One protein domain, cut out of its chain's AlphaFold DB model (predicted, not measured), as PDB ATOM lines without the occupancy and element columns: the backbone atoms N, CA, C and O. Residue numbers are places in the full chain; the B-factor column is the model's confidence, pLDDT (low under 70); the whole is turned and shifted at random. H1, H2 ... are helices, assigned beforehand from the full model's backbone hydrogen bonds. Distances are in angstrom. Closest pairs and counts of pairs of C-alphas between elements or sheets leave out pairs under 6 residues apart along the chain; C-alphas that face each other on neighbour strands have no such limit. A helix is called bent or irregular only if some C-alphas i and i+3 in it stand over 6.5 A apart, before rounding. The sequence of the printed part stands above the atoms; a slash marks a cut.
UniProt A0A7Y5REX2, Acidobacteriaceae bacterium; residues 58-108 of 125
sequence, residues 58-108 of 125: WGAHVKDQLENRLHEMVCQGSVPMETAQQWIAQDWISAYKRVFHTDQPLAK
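This is residues 58 to 108 of the 125 residues of a protein of Acidobacteriaceae bacterium (UniProt A0A7Y5REX2). A bent helix, H2, folds back on a single unbent helix, H1: its first arm, H2a, returns beside H1 and meets it near the link, the two opening from there like a narrow V, and its second arm, H2b, crosses H1 nearer to where H1 begins. An unnamed tail, residues 101 to 108, turns back toward the end where H1 starts. The printed part has 51 residues with two named helices, H1 then H2, and no named strand; the class is all helix. It is compact and rounded, with a radius of gyration of the C-alphas of 10.3 A and spans of 27 by 21 by 18 A.

Look first at H2, residues 81 to 100, assigned as one helix by its hydrogen bonds but bent: C-alphas 90 and 93 are 9.2 A apart. Its arms, H2a (residues 81 to 90) and H2b (residues 93 to 100), are close but not clearly touching, at a steep tilt of 45 degrees, opposite ways; their closest C-alphas, Trp 87 and Ala 95, are 5.6 A apart. H1, residues 60 to 75, touches H2b with residues 63 to 69 alone, at a steep tilt of 55 degrees, the same way; the closest C-alphas, Leu 66 and Tyr 96, are 5.7 A apart. H1 and H2a form a helical hairpin and only just touch, with 3 pairs of C-alphas within 8 A, through residues 70 to 74 of H1 alone; the closest, Val 74 and Met 81, are 5.8 A apart, and the tilt is a shallow 24 degrees, opposite ways. Every O i to N i+4 pair is within hydrogen-bond range in H2a and H2b, and 11 of 12 are in H1.

Find C-alpha 81 at (233.624, 261.085, 307.345); from there H2a runs 14.2 A to C-alpha 90. H2b covers 10.4 A and ends at C-alpha 100, (216.901, 262.216, 300.967). H1 begins at C-alpha 60, (225.906, 267.355, 288.576), and runs 22.4 A to C-alpha 75.

The C-alphas farthest apart, Glu 82 and Ala 107, are 28.3 A apart. The printed part has no cut, and the link from H1 to H2 is tight, with 5 residues. The mean pLDDT of the printed part is 72.5; look for values under 70 at residues 58 to 64, 67, 71, 84 to 86, 88 to 92 and 107 to 108.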
ATOM      1  N   TRP A  58     220.148 262.276 286.678       60.41
ATOM      2  CA  TRP A  58     221.130 262.137 287.757       60.41
ATOM      3  C   TRP A  58     222.427 262.877 287.403       60.41
ATOM      4  O   TRP A  58     223.488 262.274 287.272       60.41
ATOM      5  N   GLY A  59     222.316 264.183 287.162       59.34
ATOM      6  CA  GLY A  59     223.431 265.048 286.771       59.34
ATOM      7  C   GLY A  59     224.122 265.736 287.950       59.34
ATOM      8  O   GLY A  59     223.764 265.536 289.116       59.34
ATOM      9  N   ALA A  60     225.080 266.605 287.624       58.38
ATOM     10  CA  ALA A  60     225.906 267.355 288.576       58.38
ATOM     11  C   ALA A  60     225.110 267.991 289.729       58.38
ATOM     12  O   ALA A  60     225.377 267.734 290.896       58.38
ATOM     13  N   HIS A  61     224.029 268.709 289.416       64.06
ATOM     14  CA  HIS A  61     223.207 269.393 290.421       64.06
ATOM     15  C   HIS A  61     222.526 268.471 291.442       64.06
ATOM     16  O   HIS A  61     222.155 268.900 292.536       64.06
ATOM     17  N   VAL A  62     222.280 267.212 291.083       69.31
ATOM     18  CA  VAL A  62     221.709 266.226 292.010       69.31
ATOM     19  C   VAL A  62     222.802 265.717 292.936       69.31
ATOM     20  O   VAL A  62     222.593 265.603 294.142       69.31
ATOM     21  N   LYS A  63     223.995 265.498 292.391       63.91
ATOM     22  CA  LYS A  63     225.175 265.116 293.158       63.91
ATOM     23  C   LYS A  63     225.612 266.225 294.129       63.91
ATOM     24  O   LYS A  63     225.798 265.920 295.304       63.91
ATOM     25  N   ASP A  64     225.596 267.495 293.719       67.38
ATOM     26  CA  ASP A  64     225.881 268.651 294.592       67.38
ATOM     27  C   ASP A  64     224.997 268.670 295.849       67.38
ATOM     28  O   ASP A  64     225.429 269.005 296.952       67.38
ATOM     29  N   GLN A  65     223.715 268.324 295.700       70.75
ATOM     30  CA  GLN A  65     222.789 268.278 296.831       70.75
ATOM     31  C   GLN A  65     223.187 267.188 297.833       70.75
ATOM     32  O   GLN A  65     223.124 267.423 299.040       70.75
ATOM     33  N   LEU A  66     223.622 266.018 297.352       76.81
ATOM     34  CA  LEU A  66     224.145 264.961 298.217       76.81
ATOM     35  C   LEU A  66     225.433 265.377 298.912       76.81
ATOM     36  O   LEU A  66     225.552 265.161 300.115       76.81
ATOM     37  N   GLU A  67     226.372 265.980 298.186       67.69
ATOM     38  CA  GLU A  67     227.660 266.420 298.731       67.69
ATOM     39  C   GLU A  67     227.461 267.418 299.876       67.69
ATOM     40  O   GLU A  67     227.972 267.205 300.977       67.69
ATOM     41  N   ASN A  68     226.621 268.437 299.665       70.50
ATOM     42  CA  ASN A  68     226.276 269.409 300.704       70.50
ATOM     43  C   ASN A  68     225.620 268.739 301.917       70.50
ATOM     44  O   ASN A  68     225.950 269.048 303.063       70.50
ATOM     45  N   ARG A  69     224.712 267.785 301.684       77.44
ATOM     46  CA  ARG A  69     224.003 267.113 302.774       77.44
ATOM     47  C   ARG A  69     224.912 266.185 303.578       77.44
ATOM     48  O   ARG A  69     224.838 266.189 304.804       77.44
ATOM     49  N   LEU A  70     225.774 265.414 302.921       73.25
ATOM     50  CA  LEU A  70     226.764 264.577 303.598       73.25
ATOM     51  C   LEU A  70     227.755 265.435 304.384       73.25
ATOM     52  O   LEU A  70     228.075 265.089 305.519       73.25
ATOM     53  N   HIS A  71     228.177 266.574 303.830       69.31
ATOM     54  CA  HIS A  71     229.025 267.529 304.536       69.31
ATOM     55  C   HIS A  71     228.361 268.035 305.827       69.31
ATOM     56  O   HIS A  71     228.959 267.937 306.898       69.31
ATOM     57  N   GLU A  72     227.100 268.479 305.763       72.62
ATOM     58  CA  GLU A  72     226.332 268.870 306.954       72.62
ATOM     59  C   GLU A  72     226.259 267.742 307.995       72.62
ATOM     60  O   GLU A  72     226.473 267.986 309.183       72.62
ATOM     61  N   MET A  73     225.974 266.508 307.563       78.12
ATOM     62  CA  MET A  73     225.868 265.346 308.453       78.12
ATOM     63  C   MET A  73     227.202 265.011 309.128       78.12
ATOM     64  O   MET A  73     227.205 264.649 310.305       78.12
ATOM     65  N   VAL A  74     228.324 265.155 308.418       71.44
ATOM     66  CA  VAL A  74     229.672 264.974 308.979       71.44
ATOM     67  C   VAL A  74     229.990 266.081 309.983       71.44
ATOM     68  O   VAL A  74     230.399 265.780 311.102       71.44
ATOM     69  N   CYS A  75     229.740 267.349 309.643       72.19
ATOM     70  CA  CYS A  75     229.964 268.479 310.551       72.19
ATOM     71  C   CYS A  75     229.112 268.401 311.825       72.19
ATOM     72  O   CYS A  75     229.552 268.825 312.890       72.19
ATOM     73  N   GLN A  76     227.907 267.842 311.731       79.69
ATOM     74  CA  GLN A  76     227.021 267.607 312.874       79.69
ATOM     75  C   GLN A  76     227.383 266.339 313.667       79.69
ATOM     76  O   GLN A  76     226.728 266.042 314.662       79.69
ATOM     77  N   GLY A  77     228.374 265.559 313.221       80.25
ATOM     78  CA  GLY A  77     228.744 264.281 313.835       80.25
ATOM     79  C   GLY A  77     227.691 263.179 313.666       80.25
ATOM     80  O   GLY A  77     227.751 262.163 314.351       80.25
ATOM     81  N   SER A  78     226.720 263.364 312.768       84.94
ATOM     82  CA  SER A  78     225.647 262.394 312.502       84.94
ATOM     83  C   SER A  78     226.120 261.204 311.663       84.94
ATOM     84  O   SER A  78     225.559 260.116 311.770       84.94
ATOM     85  N   VAL A  79     227.132 261.402 310.811       78.56
ATOM     86  CA  VAL A  79     227.761 260.351 309.995       78.56
ATOM     87  C   VAL A  79     229.282 260.527 310.049       78.56
ATOM     88  O   VAL A  79     229.756 261.648 309.863       78.56
ATOM     89  N   PRO A  80     230.073 259.461 310.270       79.56
ATOM     90  CA  PRO A  80     231.528 259.539 310.175       79.56
ATOM     91  C   PRO A  80     231.987 259.900 308.758       79.56
ATOM     92  O   PRO A  80     231.420 259.425 307.773       79.56
ATOM     93  N   MET A  81     233.064 260.680 308.641       75.50
ATOM     94  CA  MET A  81     233.624 261.085 307.345       75.50
ATOM     95  C   MET A  81     233.918 259.887 306.428       75.50
ATOM     96  O   MET A  81     233.556 259.913 305.256       75.50
ATOM     97  N   GLU A  82     234.502 258.815 306.964       71.00
ATOM     98  CA  GLU A  82     234.793 257.589 306.206       71.00
ATOM     99  C   GLU A  82     233.521 256.919 305.677       71.00
ATOM    100  O   GLU A  82     233.491 256.431 304.550       71.00
ATOM    101  N   THR A  83     232.439 256.938 306.456       74.25
ATOM    102  CA  THR A  83     231.142 256.405 306.031       74.25
ATOM    103  C   THR A  83     230.542 257.246 304.908       74.25
ATOM    104  O   THR A  83     230.071 256.692 303.917       74.25
ATOM    105  N   ALA A  84     230.607 258.577 305.012       66.56
ATOM    106  CA  ALA A  84     230.157 259.468 303.944       66.56
ATOM    107  C   ALA A  84     230.966 259.257 302.650       66.56
ATOM    108  O   ALA A  84     230.385 259.154 301.569       66.56
ATOM    109  N   GLN A  85     232.289 259.105 302.770       61.81
ATOM    110  CA  GLN A  85     233.184 258.781 301.654       61.81
ATOM    111  C   GLN A  85     232.840 257.431 301.018       61.81
ATOM    112  O   GLN A  85     232.803 257.315 299.796       61.81
ATOM    113  N   GLN A  86     232.547 256.410 301.824       69.75
ATOM    114  CA  GLN A  86     232.143 255.096 301.329       69.75
ATOM    115  C   GLN A  86     230.805 255.139 300.589       69.75
ATOM    116  O   GLN A  86     230.687 254.523 299.533       69.75
ATOM    117  N   TRP A  87     229.810 255.852 301.122       71.31
ATOM    118  CA  TRP A  87     228.486 255.952 300.503       71.31
ATOM    119  C   TRP A  87     228.551 256.627 299.139       71.31
ATOM    120  O   TRP A  87     227.973 256.118 298.181       71.31
ATOM    121  N   ILE A  88     229.281 257.738 299.040       62.53
ATOM    122  CA  ILE A  88     229.393 258.468 297.779       62.53
ATOM    123  C   ILE A  88     230.290 257.740 296.761       62.53
ATOM    124  O   ILE A  88     230.023 257.814 295.566       62.53
ATOM    125  N   ALA A  89     231.314 257.002 297.215       61.09
ATOM    126  CA  ALA A  89     232.229 256.273 296.333       61.09
ATOM    127  C   ALA A  89     231.656 254.953 295.794       61.09
ATOM    128  O   ALA A  89     232.018 254.551 294.695       61.09
ATOM    129  N   GLN A  90     230.806 254.262 296.559       64.88
ATOM    130  CA  GLN A  90     230.230 252.982 296.131       64.88
ATOM    131  C   GLN A  90     229.039 253.178 295.191       64.88
ATOM    132  O   GLN A  90     229.005 252.603 294.110       64.88
ATOM    133  N   ASP A  91     228.057 253.979 295.608       68.56
ATOM    134  CA  ASP A  91     226.872 254.276 294.808       68.56
ATOM    135  C   ASP A  91     226.213 255.551 295.339       68.56
ATOM    136  O   ASP A  91     225.367 255.529 296.241       68.56
ATOM    137  N   TRP A  92     226.606 256.690 294.770       69.50
ATOM    138  CA  TRP A  92     226.076 257.982 295.191       69.50
ATOM    139  C   TRP A  92     224.582 258.144 294.883       69.50
ATOM    140  O   TRP A  92     223.922 258.917 295.571       69.50
ATOM    141  N   ILE A  93     224.013 257.433 293.901       72.94
ATOM    142  CA  ILE A  93     222.569 257.504 293.625       72.94
ATOM    143  C   ILE A  93     221.829 256.800 294.756       72.94
ATOM    144  O   ILE A  93     220.924 257.381 295.351       72.94
ATOM    145  N   SER A  94     222.242 255.586 295.122       73.25
ATOM    146  CA  SER A  94     221.671 254.887 296.278       73.25
ATOM    147  C   SER A  94     221.891 255.662 297.579       73.25
ATOM    148  O   SER A  94     220.979 255.747 298.406       73.25
ATOM    149  N   ALA A  95     223.050 256.302 297.747       77.12
ATOM    150  CA  ALA A  95     223.300 257.200 298.869       77.12
ATOM    151  C   ALA A  95     222.365 258.420 298.851       77.12
ATOM    152  O   ALA A  95     221.797 258.753 299.888       77.12
ATOM    153  N   TYR A  96     222.132 259.041 297.690       79.38
ATOM    154  CA  TYR A  96     221.166 260.130 297.518       79.38
ATOM    155  C   TYR A  96     219.775 259.687 297.949       79.38
ATOM    156  O   TYR A  96     219.148 260.326 298.795       79.38
ATOM    157  N   LYS A  97     219.315 258.550 297.425       82.00
ATOM    158  CA  LYS A  97     218.011 257.983 297.761       82.00
ATOM    159  C   LYS A  97     217.880 257.704 299.254       82.00
ATOM    160  O   LYS A  97     216.854 258.021 299.848       82.00
ATOM    161  N   ARG A  98     218.934 257.172 299.880       85.38
ATOM    162  CA  ARG A  98     218.994 256.901 301.322       85.38
ATOM    163  C   ARG A  98     218.949 258.179 302.157       85.38
ATOM    164  O   ARG A  98     218.213 258.228 303.133       85.38
ATOM    165  N   VAL A  99     219.746 259.182 301.797       84.56
ATOM    166  CA  VAL A  99     219.908 260.429 302.563       84.56
ATOM    167  C   VAL A  99     218.683 261.336 302.433       84.56
ATOM    168  O   VAL A  99     218.287 261.977 303.405       84.56
ATOM    169  N   PHE A 100     218.076 261.389 301.247       85.25
ATOM    170  CA  PHE A 100     216.901 262.216 300.967       85.25
ATOM    171  C   PHE A 100     215.575 261.453 301.050       85.25
ATOM    172  O   PHE A 100     214.525 262.074 300.903       85.25
ATOM    173  N   HIS A 101     215.614 260.140 301.299       89.94
ATOM    174  CA  HIS A 101     214.447 259.252 301.352       89.94
ATOM    175  C   HIS A 101     213.539 259.398 300.119       89.94
ATOM    176  O   HIS A 101     212.339 259.636 300.233       89.94
ATOM    177  N   THR A 102     214.132 259.296 298.929       82.69
ATOM    178  CA  THR A 102     213.459 259.518 297.637       82.69
ATOM    179  C   THR A 102     213.945 258.521 296.595       82.69
ATOM    180  O   THR A 102     215.088 258.093 296.658       82.69
ATOM    181  N   ASP A 103     213.121 258.195 295.599       79.81
ATOM    182  CA  ASP A 103     213.519 257.367 294.449       79.81
ATOM    183  C   ASP A 103     213.909 258.184 293.211       79.81
ATOM    184  O   ASP A 103     214.462 257.640 292.251       79.81
ATOM    185  N   GLN A 104     213.650 259.492 293.243       75.38
ATOM    186  CA  GLN A 104     213.938 260.436 292.166       75.38
ATOM    187  C   GLN A 104     214.718 261.650 292.689       75.38
ATOM    188  O   GLN A 104     214.617 261.980 293.877       75.38
ATOM    189  N   PRO A 105     215.471 262.350 291.823       72.75
ATOM    190  CA  PRO A 105     216.108 263.603 292.192       72.75
ATOM    191  C   PRO A 105     215.087 264.601 292.722       72.75
ATOM    192  O   PRO A 105     214.022 264.790 292.127       72.75
ATOM    193  N   LEU A 106     215.418 265.280 293.819       77.12
ATOM    194  CA  LEU A 106     214.579 266.371 294.283       77.12
ATOM    195  C   LEU A 106     214.601 267.479 293.228       77.12
ATOM    196  O   LEU A 106     215.663 267.984 292.854       77.12
ATOM    197  N   ALA A 107     213.413 267.861 292.752       65.56
ATOM    198  CA  ALA A 107     213.257 269.065 291.950       65.56
ATOM    199  C   ALA A 107     213.873 270.236 292.722       65.56
ATOM    200  O   ALA A 107     213.723 270.288 293.948       65.56
ATOM    201  N   LYS A 108     214.555 271.163 292.022       51.81
ATOM    202  CA  LYS A 108     215.128 272.370 292.640       51.81
ATOM    203  C   LYS A 108     214.120 272.897 293.652       51.81
ATOM    204  O   LYS A 108     213.032 273.329 293.260       51.81
TER     205      LYS A 108